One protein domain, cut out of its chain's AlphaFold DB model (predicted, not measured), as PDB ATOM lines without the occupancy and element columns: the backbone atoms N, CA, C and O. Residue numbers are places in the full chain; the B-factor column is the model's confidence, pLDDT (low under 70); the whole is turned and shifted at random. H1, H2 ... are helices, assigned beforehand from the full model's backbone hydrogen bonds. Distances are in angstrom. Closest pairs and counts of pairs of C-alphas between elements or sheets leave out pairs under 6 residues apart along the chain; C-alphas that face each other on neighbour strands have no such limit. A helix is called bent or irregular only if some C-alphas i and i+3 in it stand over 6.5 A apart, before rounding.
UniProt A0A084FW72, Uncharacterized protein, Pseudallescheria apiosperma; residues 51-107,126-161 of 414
ATOM      1  N   GLU A  51     -42.443 -57.750   2.844       90.19
ATOM      2  CA  GLU A  51     -42.924 -57.277   1.527       90.19
ATOM      3  C   GLU A  51     -44.422 -56.943   1.469       90.19
ATOM      4  O   GLU A  51     -44.881 -56.411   0.464       90.19
ATOM      5  N   ARG A  52     -45.200 -57.305   2.493       93.19
ATOM      6  CA  ARG A  52     -46.626 -56.956   2.579       93.19
ATOM      7  C   ARG A  52     -46.871 -55.612   3.256       93.19
ATOM      8  O   ARG A  52     -48.017 -55.179   3.291       93.19
ATOM      9  N   LEU A  53     -45.842 -55.009   3.848       94.31
ATOM     10  CA  LEU A  53     -45.971 -53.699   4.468       94.31
ATOM     11  C   LEU A  53     -46.103 -52.609   3.392       94.31
ATOM     12  O   LEU A  53     -45.534 -52.763   2.309       94.31
ATOM     13  N   PRO A  54     -46.816 -51.510   3.697       94.19
ATOM     14  CA  PRO A  54     -46.781 -50.291   2.901       94.19
ATOM     15  C   PRO A  54     -45.349 -49.832   2.624       94.19
ATOM     16  O   PRO A  54     -44.439 -50.024   3.440       94.19
ATOM     17  N   ASN A  55     -45.161 -49.212   1.465       90.81
ATOM     18  CA  ASN A  55     -43.853 -48.794   0.978       90.81
ATOM     19  C   ASN A  55     -43.188 -47.774   1.909       90.81
ATOM     20  O   ASN A  55     -41.975 -47.801   2.100       90.81
ATOM     21  N   GLU A  56     -43.998 -46.917   2.518       90.88
ATOM     22  CA  GLU A  56     -43.603 -45.851   3.429       90.88
ATOM     23  C   GLU A  56     -43.022 -46.447   4.715       90.88
ATOM     24  O   GLU A  56     -41.926 -46.091   5.136       90.88
ATOM     25  N   LEU A  57     -43.702 -47.447   5.289       93.44
ATOM     26  CA  LEU A  57     -43.222 -48.148   6.482       93.44
ATOM     27  C   LEU A  57     -41.965 -48.970   6.191       93.44
ATOM     28  O   LEU A  57     -41.078 -49.068   7.035       93.44
ATOM     29  N   LEU A  58     -41.859 -49.554   4.995       92.25
ATOM     30  CA  LEU A  58     -40.649 -50.256   4.566       92.25
ATOM     31  C   LEU A  58     -39.447 -49.323   4.445       92.25
ATOM     32  O   LEU A  58     -38.352 -49.691   4.878       92.25
ATOM     33  N   ALA A  59     -39.651 -48.145   3.856       91.62
ATOM     34  CA  ALA A  59     -38.639 -47.107   3.763       91.62
ATOM     35  C   ALA A  59     -38.195 -46.660   5.160       91.62
ATOM     36  O   ALA A  59     -36.997 -46.654   5.437       91.62
ATOM     37  N   GLU A  60     -39.143 -46.389   6.058       92.44
ATOM     38  CA  GLU A  60     -38.828 -45.921   7.406       92.44
ATOM     39  C   GLU A  60     -38.106 -46.992   8.228       92.44
ATOM     40  O   GLU A  60     -37.058 -46.714   8.795       92.44
ATOM     41  N   ILE A  61     -38.553 -48.255   8.207       92.50
ATOM     42  CA  ILE A  61     -37.842 -49.368   8.872       92.50
ATOM     43  C   ILE A  61     -36.411 -49.501   8.339       92.50
ATOM     44  O   ILE A  61     -35.473 -49.785   9.091       92.50
ATOM     45  N   PHE A  62     -36.222 -49.333   7.033       92.38
ATOM     46  CA  PHE A  62     -34.902 -49.412   6.427       92.38
ATOM     47  C   PHE A  62     -33.993 -48.249   6.851       92.38
ATOM     48  O   PHE A  62     -32.847 -48.496   7.233       92.38
ATOM     49  N   ILE A  63     -34.507 -47.018   6.832       92.88
ATOM     50  CA  ILE A  63     -33.792 -45.810   7.264       92.88
ATOM     51  C   ILE A  63     -33.495 -45.866   8.768       92.88
ATOM     52  O   ILE A  63     -32.399 -45.518   9.198       92.88
ATOM     53  N   GLU A  64     -34.434 -46.355   9.576       92.56
ATOM     54  CA  GLU A  64     -34.281 -46.470  11.024       92.56
ATOM     55  C   GLU A  64     -33.289 -47.545  11.435       92.56
ATOM     56  O   GLU A  64     -32.407 -47.305  12.256       92.56
ATOM     57  N   SER A  65     -33.366 -48.716  10.810       92.25
ATOM     58  CA  SER A  65     -32.438 -49.800  11.119       92.25
ATOM     59  C   SER A  65     -31.015 -49.551  10.615       92.25
ATOM     60  O   SER A  65     -30.106 -50.266  11.043       92.25
ATOM     61  N   CYS A  66     -30.822 -48.628   9.659       89.00
ATOM     62  CA  CYS A  66     -29.589 -48.470   8.875       89.00
ATOM     63  C   CYS A  66     -29.016 -49.827   8.408       89.00
ATOM     64  O   CYS A  66     -27.804 -50.009   8.263       89.00
ATOM     65  N   SER A  67     -29.882 -50.834   8.226       88.50
ATOM     66  CA  SER A  67     -29.452 -52.211   8.010       88.50
ATOM     67  C   SER A  67     -29.253 -52.444   6.526       88.50
ATOM     68  O   SER A  67     -30.148 -52.842   5.780       88.50
ATOM     69  N   TYR A  68     -28.013 -52.252   6.096       82.06
ATOM     70  CA  TYR A  68     -27.574 -52.436   4.716       82.06
ATOM     71  C   TYR A  68     -27.867 -53.831   4.141       82.06
ATOM     72  O   TYR A  68     -27.967 -54.023   2.926       82.06
ATOM     73  N   ASN A  69     -28.031 -54.827   5.014       86.25
ATOM     74  CA  ASN A  69     -28.372 -56.185   4.613       86.25
ATOM     75  C   ASN A  69     -29.802 -56.284   4.058       86.25
ATOM     76  O   ASN A  69     -30.024 -57.076   3.144       86.25
ATOM     77  N   LEU A  70     -30.746 -55.448   4.516       85.56
ATOM     78  CA  LEU A  70     -32.132 -55.451   4.024       85.56
ATOM     79  C   LEU A  70     -32.206 -55.193   2.514       85.56
ATOM     80  O   LEU A  70     -32.876 -55.935   1.793       85.56
ATOM     81  N   ALA A  71     -31.437 -54.220   2.015       81.50
ATOM     82  CA  ALA A  71     -31.359 -53.904   0.588       81.50
ATOM     83  C   ALA A  71     -30.736 -55.039  -0.253       81.50
ATOM     84  O   ALA A  71     -30.958 -55.125  -1.463       81.50
ATOM     85  N   ARG A  72     -29.957 -55.935   0.371       83.69
ATOM     86  CA  ARG A  72     -29.331 -57.093  -0.291       83.69
ATOM     87  C   ARG A  72     -30.218 -58.333  -0.279       83.69
ATOM     88  O   ARG A  72     -30.148 -59.130  -1.213       83.69
ATOM     89  N   CYS A  73     -31.042 -58.500   0.752       82.94
ATOM     90  CA  CYS A  73     -31.866 -59.693   0.940       82.94
ATOM     91  C   CYS A  73     -32.990 -59.826  -0.094       82.94
ATOM     92  O   CYS A  73     -33.446 -60.942  -0.345       82.94
ATOM     93  N   ASN A  74     -33.441 -58.725  -0.704       83.94
ATOM     94  CA  ASN A  74     -34.617 -58.754  -1.563       83.94
ATOM     95  C   ASN A  74     -34.536 -57.769  -2.738       83.94
ATOM     96  O   ASN A  74     -34.293 -56.581  -2.551       83.94
ATOM     97  N   ARG A  75     -34.804 -58.256  -3.960       85.62
ATOM     98  CA  ARG A  75     -34.852 -57.419  -5.171       85.62
ATOM     99  C   ARG A  75     -35.979 -56.386  -5.143       85.62
ATOM    100  O   ARG A  75     -35.770 -55.299  -5.662       85.62
ATOM    101  N   TYR A  76     -37.133 -56.722  -4.566       84.88
ATOM    102  CA  TYR A  76     -38.261 -55.798  -4.458       84.88
ATOM    103  C   TYR A  76     -37.939 -54.646  -3.502       84.88
ATOM    104  O   TYR A  76     -38.054 -53.480  -3.874       84.88
ATOM    105  N   LEU A  77     -37.414 -54.971  -2.313       84.06
ATOM    106  CA  LEU A  77     -36.920 -53.950  -1.387       84.06
ATOM    107  C   LEU A  77     -35.819 -53.130  -2.044       84.06
ATOM    108  O   LEU A  77     -35.846 -51.916  -1.976       84.06
ATOM    109  N   ARG A  78     -34.901 -53.761  -2.777       88.12
ATOM    110  CA  ARG A  78     -33.865 -53.028  -3.500       88.12
ATOM    111  C   ARG A  78     -34.430 -51.994  -4.474       88.12
ATOM    112  O   ARG A  78     -33.879 -50.907  -4.526       88.12
ATOM    113  N   SER A  79     -35.473 -52.307  -5.249       88.88
ATOM    114  CA  SER A  79     -36.083 -51.313  -6.145       88.88
ATOM    115  C   SER A  79     -36.771 -50.188  -5.379       88.88
ATOM    116  O   SER A  79     -36.677 -49.041  -5.793       88.88
ATOM    117  N   LEU A  80     -37.415 -50.502  -4.254       82.94
ATOM    118  CA  LEU A  80     -38.116 -49.515  -3.438       82.94
ATOM    119  C   LEU A  80     -37.145 -48.556  -2.728       82.94
ATOM    120  O   LEU A  80     -37.313 -47.338  -2.733       82.94
ATOM    121  N   LEU A  81     -36.072 -49.123  -2.181       81.50
ATOM    122  CA  LEU A  81     -35.008 -48.411  -1.478       81.50
ATOM    123  C   LEU A  81     -34.071 -47.648  -2.421       81.50
ATOM    124  O   LEU A  81     -33.232 -46.886  -1.957       81.50
ATOM    125  N   HIS A  82     -34.216 -47.843  -3.735       87.44
ATOM    126  CA  HIS A  82     -33.529 -47.059  -4.759       87.44
ATOM    127  C   HIS A  82     -34.279 -45.764  -5.100       87.44
ATOM    128  O   HIS A  82     -33.870 -45.042  -6.004       87.44
ATOM    129  N   SER A  83     -35.377 -45.445  -4.410       92.12
ATOM    130  CA  SER A  83     -35.944 -44.104  -4.523       92.12
ATOM    131  C   SER A  83     -34.926 -43.074  -4.031       92.12
ATOM    132  O   SER A  83     -34.284 -43.257  -2.993       92.12
ATOM    133  N   GLU A  84     -34.784 -41.985  -4.785       92.62
ATOM    134  CA  GLU A  84     -33.868 -40.895  -4.449       92.62
ATOM    135  C   GLU A  84     -34.138 -40.381  -3.031       92.62
ATOM    136  O   GLU A  84     -33.214 -40.254  -2.240       92.62
ATOM    137  N   TYR A  85     -35.416 -40.227  -2.667       92.25
ATOM    138  CA  TYR A  85     -35.849 -39.858  -1.320       92.25
ATOM    139  C   TYR A  85     -35.261 -40.761  -0.221       92.25
ATOM    140  O   TYR A  85     -34.659 -40.257   0.729       92.25
ATOM    141  N   CYS A  86     -35.389 -42.091  -0.351       93.06
ATOM    142  CA  CYS A  86     -34.867 -43.028   0.648       93.06
ATOM    143  C   CYS A  86     -33.349 -42.924   0.777       93.06
ATOM    144  O   CYS A  86     -32.822 -42.937   1.889       93.06
ATOM    145  N   LEU A  87     -32.649 -42.822  -0.355       93.06
ATOM    146  CA  LEU A  87     -31.197 -42.705  -0.363       93.06
ATOM    147  C   LEU A  87     -30.762 -41.392   0.275       93.06
ATOM    148  O   LEU A  87     -29.937 -41.424   1.179       93.06
ATOM    149  N   THR A  88     -31.353 -40.265  -0.115       94.56
ATOM    150  CA  THR A  88     -31.049 -38.948   0.449       94.56
ATOM    151  C   THR A  88     -31.281 -38.913   1.962       94.56
ATOM    152  O   THR A  88     -30.394 -38.470   2.689       94.56
ATOM    153  N   LYS A  89     -32.408 -39.441   2.463       93.75
ATOM    154  CA  LYS A  89     -32.698 -39.497   3.910       93.75
ATOM    155  C   LYS A  89     -31.735 -40.438   4.648       93.75
ATOM    156  O   LYS A  89     -31.240 -40.088   5.718       93.75
ATOM    157  N   LEU A  90     -31.388 -41.588   4.058       94.25
ATOM    158  CA  LEU A  90     -30.384 -42.501   4.617       94.25
ATOM    159  C   LEU A  90     -28.988 -41.863   4.663       94.25
ATOM    160  O   LEU A  90     -28.297 -41.999   5.672       94.25
ATOM    161  N   VAL A  91     -28.569 -41.161   3.602       94.25
ATOM    162  CA  VAL A  91     -27.291 -40.434   3.572       94.25
ATOM    163  C   VAL A  91     -27.292 -39.355   4.641       94.25
ATOM    164  O   VAL A  91     -26.367 -39.324   5.448       94.25
ATOM    165  N   ALA A  92     -28.342 -38.530   4.695       94.31
ATOM    166  CA  ALA A  92     -28.452 -37.465   5.679       94.31
ATOM    167  C   ALA A  92     -28.322 -38.024   7.097       94.31
ATOM    168  O   ALA A  92     -27.502 -37.547   7.867       94.31
ATOM    169  N   LYS A  93     -29.026 -39.116   7.409       93.69
ATOM    170  CA  LYS A  93     -28.930 -39.779   8.713       93.69
ATOM    171  C   LYS A  93     -27.546 -40.369   9.004       93.69
ATOM    172  O   LYS A  93     -27.052 -40.265  10.122       93.69
ATOM    173  N   THR A  94     -26.916 -40.997   8.013       93.69
ATOM    174  CA  THR A  94     -25.618 -41.677   8.180       93.69
ATOM    175  C   THR A  94     -24.458 -40.686   8.314       93.69
ATOM    176  O   THR A  94     -23.477 -40.959   9.008       93.69
ATOM    177  N   PHE A  95     -24.555 -39.534   7.650       92.81
ATOM    178  CA  PHE A  95     -23.535 -38.490   7.669       92.81
ATOM    179  C   PHE A  95     -23.812 -37.373   8.680       92.81
ATOM    180  O   PHE A  95     -22.855 -36.720   9.083       92.81
ATOM    181  N   ALA A  96     -25.049 -37.207   9.163       91.44
ATOM    182  CA  ALA A  96     -25.427 -36.191  10.150       91.44
ATOM    183  C   ALA A  96     -24.483 -36.117  11.364       91.44
ATOM    184  O   ALA A  96     -24.053 -35.012  11.680       91.44
ATOM    185  N   PRO A  97     -24.069 -37.230  12.010       87.94
ATOM    186  CA  PRO A  97     -23.135 -37.148  13.134       87.94
ATOM    187  C   PRO A  97     -21.769 -36.577  12.741       87.94
ATOM    188  O   PRO A  97     -21.137 -35.886  13.528       87.94
ATOM    189  N   THR A  98     -21.295 -36.876  11.530       86.25
ATOM    190  CA  THR A  98     -20.033 -36.334  11.019       86.25
ATOM    191  C   THR A  98     -20.193 -34.870  10.652       86.25
ATOM    192  O   THR A  98     -19.357 -34.069  11.041       86.25
ATOM    193  N   TRP A  99     -21.259 -34.507   9.943       88.38
ATOM    194  CA  TRP A  99     -21.516 -33.114   9.597       88.38
ATOM    195  C   TRP A  99     -21.673 -32.244  10.843       88.38
ATOM    196  O   TRP A  99     -21.012 -31.219  10.923       88.38
ATOM    197  N   SER A 100     -22.412 -32.699  11.851       80.88
ATOM    198  CA  SER A 100     -22.542 -31.988  13.125       80.88
ATOM    199  C   SER A 100     -21.180 -31.734  13.782       80.88
ATOM    200  O   SER A 100     -20.849 -30.598  14.097       80.88
ATOM    201  N   MET A 101     -20.308 -32.749  13.848       75.56
ATOM    202  CA  MET A 101     -18.957 -32.596  14.415       75.56
ATOM    203  C   MET A 101     -18.069 -31.572  13.694       75.56
ATOM    204  O   MET A 101     -17.139 -31.063  14.303       75.56
ATOM    205  N   TYR A 102     -18.275 -31.335  12.397       74.06
ATOM    206  CA  TYR A 102     -17.415 -30.439  11.612       74.06
ATOM    207  C   TYR A 102     -18.046 -29.074  11.330       74.06
ATOM    208  O   TYR A 102     -17.312 -28.141  11.016       74.06
ATOM    209  N   PHE A 103     -19.374 -28.963  11.394       70.94
ATOM    210  CA  PHE A 103     -20.104 -27.748  11.038       70.94
ATOM    211  C   PHE A 103     -20.823 -27.080  12.220       70.94
ATOM    212  O   PHE A 103     -21.072 -25.883  12.125       70.94
ATOM    213  N   ASP A 104     -21.149 -27.801  13.305       63.44
ATOM    214  CA  ASP A 104     -21.849 -27.215  14.465       63.44
ATOM    215  C   ASP A 104     -20.903 -26.717  15.566       63.44
ATOM    216  O   ASP A 104     -21.284 -25.832  16.331       63.44
ATOM    217  N   GLU A 105     -19.691 -27.267  15.671       60.84
ATOM    218  CA  GLU A 105     -18.695 -26.772  16.623       60.84
ATOM    219  C   GLU A 105     -18.007 -25.545  16.004       60.84
ATOM    220  O   GLU A 105     -17.281 -25.706  15.014       60.84
ATOM    221  N   PRO A 106     -18.218 -24.315  16.531       53.69
ATOM    222  CA  PRO A 106     -17.323 -23.221  16.198       53.69
ATOM    223  C   PRO A 106     -15.928 -23.719  16.557       53.69
ATOM    224  O   PRO A 106     -15.693 -24.164  17.681       53.69
ATOM    225  N   MET A 107     -15.019 -23.741  15.583       55.50
ATOM    226  CA  MET A 107     -13.612 -23.914  15.906       55.50
ATOM    227  C   MET A 107     -13.247 -22.702  16.747       55.50
ATOM    228  O   MET A 107     -12.981 -21.646  16.176       55.50
ATOM    229  N   ARG A 126     -14.151 -45.160  19.624       72.44
ATOM    230  CA  ARG A 126     -15.013 -46.362  19.576       72.44
ATOM    231  C   ARG A 126     -16.343 -46.103  18.871       72.44
ATOM    232  O   ARG A 126     -16.715 -46.885  17.999       72.44
ATOM    233  N   SER A 127     -17.028 -45.008  19.197       71.81
ATOM    234  CA  SER A 127     -18.311 -44.659  18.568       71.81
ATOM    235  C   SER A 127     -18.124 -44.236  17.107       71.81
ATOM    236  O   SER A 127     -18.913 -44.627  16.246       71.81
ATOM    237  N   ARG A 128     -17.021 -43.540  16.788       78.69
ATOM    238  CA  ARG A 128     -16.700 -43.130  15.411       78.69
ATOM    239  C   ARG A 128     -16.437 -44.308  14.479       78.69
ATOM    240  O   ARG A 128     -16.848 -44.255  13.326       78.69
ATOM    241  N   ARG A 129     -15.845 -45.407  14.959       83.06
ATOM    242  CA  ARG A 129     -15.625 -46.602  14.123       83.06
ATOM    243  C   ARG A 129     -16.910 -47.178  13.532       83.06
ATOM    244  O   ARG A 129     -16.872 -47.698  12.420       83.06
ATOM    245  N   HIS A 130     -18.031 -47.110  14.248       85.00
ATOM    246  CA  HIS A 130     -19.314 -47.580  13.721       85.00
ATOM    247  C   HIS A 130     -19.871 -46.634  12.652       85.00
ATOM    248  O   HIS A 130     -20.359 -47.112  11.631       85.00
ATOM    249  N   ILE A 131     -19.722 -45.321  12.853       85.50
ATOM    250  CA  ILE A 131     -20.135 -44.281  11.900       85.50
ATOM    251  C   ILE A 131     -19.311 -44.378  10.609       85.50
ATOM    252  O   ILE A 131     -19.881 -44.473   9.528       85.50
ATOM    253  N   VAL A 132     -17.981 -44.467  10.716       85.75
ATOM    254  CA  VAL A 132     -17.086 -44.600   9.556       85.75
ATOM    255  C   VAL A 132     -17.405 -45.871   8.772       85.75
ATOM    256  O   VAL A 132     -17.586 -45.810   7.563       85.75
ATOM    257  N   LYS A 133     -17.579 -47.018   9.443       88.56
ATOM    258  CA  LYS A 133     -17.957 -48.269   8.762       88.56
ATOM    259  C   LYS A 133     -19.317 -48.180   8.073       88.56
ATOM    260  O   LYS A 133     -19.491 -48.765   7.008       88.56
ATOM    261  N   ALA A 134     -20.282 -47.497   8.685       87.94
ATOM    262  CA  ALA A 134     -21.590 -47.248   8.092       87.94
ATOM    263  C   ALA A 134     -21.463 -46.391   6.819       87.94
ATOM    264  O   ALA A 134     -21.973 -46.780   5.770       87.94
ATOM    265  N   GLN A 135     -20.700 -45.298   6.883       91.19
ATOM    266  CA  GLN A 135     -20.422 -44.412   5.748       91.19
ATOM    267  C   GLN A 135     -19.657 -45.125   4.629       91.19
ATOM    268  O   GLN A 135     -20.087 -45.077   3.482       91.19
ATOM    269  N   GLU A 136     -18.583 -45.854   4.943       89.69
ATOM    270  CA  GLU A 136     -17.829 -46.669   3.980       89.69
ATOM    271  C   GLU A 136     -18.725 -47.706   3.298       89.69
ATOM    272  O   GLU A 136     -18.647 -47.915   2.086       89.69
ATOM    273  N   HIS A 137     -19.604 -48.358   4.066       89.94
ATOM    274  CA  HIS A 137     -20.523 -49.342   3.513       89.94
ATOM    275  C   HIS A 137     -21.522 -48.708   2.546       89.94
ATOM    276  O   HIS A 137     -21.786 -49.285   1.489       89.94
ATOM    277  N   LEU A 138     -22.059 -47.541   2.908       89.75
ATOM    278  CA  LEU A 138     -22.998 -46.782   2.094       89.75
ATOM    279  C   LEU A 138     -22.329 -46.255   0.813       89.75
ATOM    280  O   LEU A 138     -22.878 -46.426  -0.271       89.75
ATOM    281  N   LEU A 139     -21.107 -45.723   0.919       88.75
ATOM    282  CA  LEU A 139     -20.290 -45.264  -0.212       88.75
ATOM    283  C   LEU A 139     -19.894 -46.407  -1.159       88.75
ATOM    284  O   LEU A 139     -19.757 -46.207  -2.362       88.75
ATOM    285  N   GLY A 140     -19.743 -47.629  -0.641       89.50
ATOM    286  CA  GLY A 140     -19.459 -48.819  -1.446       89.50
ATOM    287  C   GLY A 140     -20.649 -49.336  -2.269       89.50
ATOM    288  O   GLY A 140     -20.521 -50.341  -2.980       89.50
ATOM    289  N   TRP A 141     -21.830 -48.724  -2.164       88.31
ATOM    290  CA  TRP A 141     -23.011 -49.148  -2.910       88.31
ATOM    291  C   TRP A 141     -22.985 -48.636  -4.352       88.31
ATOM    292  O   TRP A 141     -22.809 -47.459  -4.616       88.31
ATOM    293  N   LYS A 142     -23.243 -49.529  -5.317       88.88
ATOM    294  CA  LYS A 142     -23.164 -49.213  -6.761       88.88
ATOM    295  C   LYS A 142     -24.138 -48.135  -7.255       88.88
ATOM    296  O   LYS A 142     -24.012 -47.694  -8.387       88.88
ATOM    297  N   PHE A 143     -25.162 -47.837  -6.471       82.38
ATOM    298  CA  PHE A 143     -26.212 -46.864  -6.785       82.38
ATOM    299  C   PHE A 143     -26.061 -45.580  -5.968       82.38
ATOM    300  O   PHE A 143     -26.928 -44.715  -6.001       82.38
ATOM    301  N   PHE A 144     -24.983 -45.481  -5.199       85.00
ATOM    302  CA  PHE A 144     -24.634 -44.270  -4.502       85.00
ATOM    303  C   PHE A 144     -23.961 -43.308  -5.483       85.00
ATOM    304  O   PHE A 144     -23.036 -43.695  -6.196       85.00
ATOM    305  N   ASP A 145     -24.439 -42.070  -5.512       90.38
ATOM    306  CA  ASP A 145     -23.921 -40.987  -6.345       90.38
ATOM    307  C   ASP A 145     -23.539 -39.819  -5.428       90.38
ATOM    308  O   ASP A 145     -24.233 -39.534  -4.448       90.38
ATOM    309  N   ILE A 146     -22.444 -39.130  -5.751       91.50
ATOM    310  CA  ILE A 146     -22.025 -37.908  -5.064       91.50
ATOM    311  C   ILE A 146     -23.140 -36.855  -5.061       91.50
ATOM    312  O   ILE A 146     -23.313 -36.154  -4.067       91.50
ATOM    313  N   ASN A 147     -23.965 -36.804  -6.111       93.81
ATOM    314  CA  ASN A 147     -25.107 -35.891  -6.188       93.81
ATOM    315  C   ASN A 147     -26.117 -36.129  -5.053       93.81
ATOM    316  O   ASN A 147     -26.643 -35.178  -4.476       93.81
ATOM    317  N   ILE A 148     -26.341 -37.393  -4.675       93.44
ATOM    318  CA  ILE A 148     -27.222 -37.752  -3.555       93.44
ATOM    319  C   ILE A 148     -26.620 -37.260  -2.234       93.44
ATOM    320  O   ILE A 148     -27.367 -36.808  -1.367       93.44
ATOM    321  N   VAL A 149     -25.290 -37.300  -2.088       90.62
ATOM    322  CA  VAL A 149     -24.596 -36.778  -0.898       90.62
ATOM    323  C   VAL A 149     -24.749 -35.284  -0.778       90.62
ATOM    324  O   VAL A 149     -25.155 -34.818   0.277       90.62
ATOM    325  N   LEU A 150     -24.469 -34.549  -1.851       90.69
ATOM    326  CA  LEU A 150     -24.588 -33.095  -1.855       90.69
ATOM    327  C   LEU A 150     -26.034 -32.667  -1.583       90.69
ATOM    328  O   LEU A 150     -26.273 -31.784  -0.764       90.69
ATOM    329  N   LYS A 151     -27.014 -33.356  -2.180       93.44
ATOM    330  CA  LYS A 151     -28.435 -33.114  -1.906       93.44
ATOM    331  C   LYS A 151     -28.797 -33.402  -0.448       93.44
ATOM    332  O   LYS A 151     -29.472 -32.597   0.187       93.44
ATOM    333  N   ALA A 152     -28.350 -34.533   0.095       93.88
ATOM    334  CA  ALA A 152     -28.589 -34.900   1.490       93.88
ATOM    335  C   ALA A 152     -27.940 -33.910   2.458       93.88
ATOM    336  O   ALA A 152     -28.551 -33.537   3.455       93.88
ATOM    337  N   GLN A 153     -26.729 -33.465   2.133       90.12
ATOM    338  CA  GLN A 153     -25.985 -32.465   2.878       90.12
ATOM    339  C   GLN A 153     -26.725 -31.129   2.868       90.12
ATOM    340  O   GLN A 153     -26.921 -30.553   3.929       90.12
ATOM    341  N   GLN A 154     -27.216 -30.673   1.712       89.44
ATOM    342  CA  GLN A 154     -28.009 -29.448   1.613       89.44
ATOM    343  C   GLN A 154     -29.307 -29.532   2.423       89.44
ATOM    344  O   GLN A 154     -29.651 -28.587   3.125       89.44
ATOM    345  N   ILE A 155     -30.031 -30.655   2.351       88.62
ATOM    346  CA  ILE A 155     -31.259 -30.856   3.138       88.62
ATOM    347  C   ILE A 155     -30.946 -30.839   4.632       88.62
ATOM    348  O   ILE A 155     -31.660 -30.193   5.395       88.62
ATOM    349  N   TRP A 156     -29.874 -31.518   5.045       90.88
ATOM    350  CA  TRP A 156     -29.431 -31.525   6.432       90.88
ATOM    351  C   TRP A 156     -29.034 -30.124   6.900       90.88
ATOM    352  O   TRP A 156     -29.540 -29.672   7.920       90.88
ATOM    353  N   PHE A 157     -28.222 -29.400   6.126       82.75
ATOM    354  CA  PHE A 157     -27.844 -28.021   6.431       82.75
ATOM    355  C   PHE A 157     -29.050 -27.107   6.522       82.75
ATOM    356  O   PHE A 157     -29.133 -26.333   7.462       82.75
ATOM    357  N   ASN A 158     -29.997 -27.198   5.588       83.75
ATOM    358  CA  ASN A 158     -31.206 -26.385   5.630       83.75
ATOM    359  C   ASN A 158     -32.028 -26.703   6.883       83.75
ATOM    360  O   ASN A 158     -32.484 -25.788   7.556       83.75
ATOM    361  N   ALA A 159     -32.179 -27.982   7.235       81.50
ATOM    362  CA  ALA A 159     -32.900 -28.387   8.437       81.50
ATOM    363  C   ALA A 159     -32.216 -27.875   9.715       81.50
ATOM    364  O   ALA A 159     -32.886 -27.309  10.578       81.50
ATOM    365  N   VAL A 160     -30.892 -28.018   9.812       79.44
ATOM    366  CA  VAL A 160     -30.093 -27.558  10.955       79.44
ATOM    367  C   VAL A 160     -30.048 -26.036  11.026       79.44
ATOM    368  O   VAL A 160     -30.251 -25.479  12.096       79.44
ATOM    369  N   ALA A 161     -29.853 -25.342   9.908       76.62
ATOM    370  CA  ALA A 161     -29.861 -23.885   9.850       76.62
ATOM    371  C   ALA A 161     -31.235 -23.324  10.218       76.62
ATOM    372  O   ALA A 161     -31.304 -22.388  11.005       76.62
TER     373      ALA A 161
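AT A GLANCE: This is residues 51 to 107 and 126 to 161 of the 414 residues of an uncharacterized protein of Pseudallescheria apiosperma (UniProt A0A084FW72). A long, kinked helix, H4, runs through the middle, with H6 crossing it and H5 packed on another side; H1, H2 and H3 cluster at one end, where H1 packs on residues 86 to 93 of H4. The helix packing is mostly crossed, the lines of touching helices standing mostly at more than a shallow tilt. The printed part has 93 residues with six named helices, H1 to H6 in order, and no named strand: its class is all helix. It is compact, with a radius of gyration of the C-alphas of 13.8 A, and elongated, spanning 48 by 29 by 21 A.

IN THESE COORDINATES: Find C-alpha 84 at (-33.868, -40.895, -4.449); from there H4, residues 84 to 103, runs 24.5 A to C-alpha 103. It is irregular, with C-alphas 94 and 97 7.2 A apart, and has a kink of 54 degrees near residue 97. H6, residues 146 to 161, runs 21.9 A to C-alpha 161 at (-29.861, -23.885, 9.850). Look for H5 at residues 126 to 139, 20.5 A; H1 at 55 to 65, 15.3 A; H2 at 68 to 73, 9.2 A; and H3 at 75 to 80, 8.7 A.

HOW THE PARTS SIT: Start at the hub, H4. H6 touches it at a steep tilt of 61 degrees, closest at C-alphas 88 and 152, 4.8 A. H5 touches residues 91 to 98 of H4, opposite ways at 37 degrees, only just steep; C-alphas 94 and 135 are closest, 6.4 A. H1 touches H4 at a shallow tilt of 28 degrees, the same way, closest at C-alphas 63 and 90, 5.4 A. H1 and H3 only just touch, with 3 pairs of C-alphas within 8 A, the closest those of residues 55 and 80, 7.3 A. H2 and H3 touch only at the corner, closest at C-alphas 71 and 78, 4.9 A. In H1, H3 and H6 every O i to N i+4 pair is within hydrogen-bond range; in H2 1 of 2 are, in H4 14 of 16, in H5 8 of 10.

THE WHOLE: The C-alphas farthest apart, of Arg 52 and Met 107, are 48.6 A apart. Residues 108 to 125 are not printed, and C-alphas 107 and 126 are 22.8 A apart across the cut. Of the links printed whole, none is long. Residues 104 to 107 have pLDDT under 70 in this model.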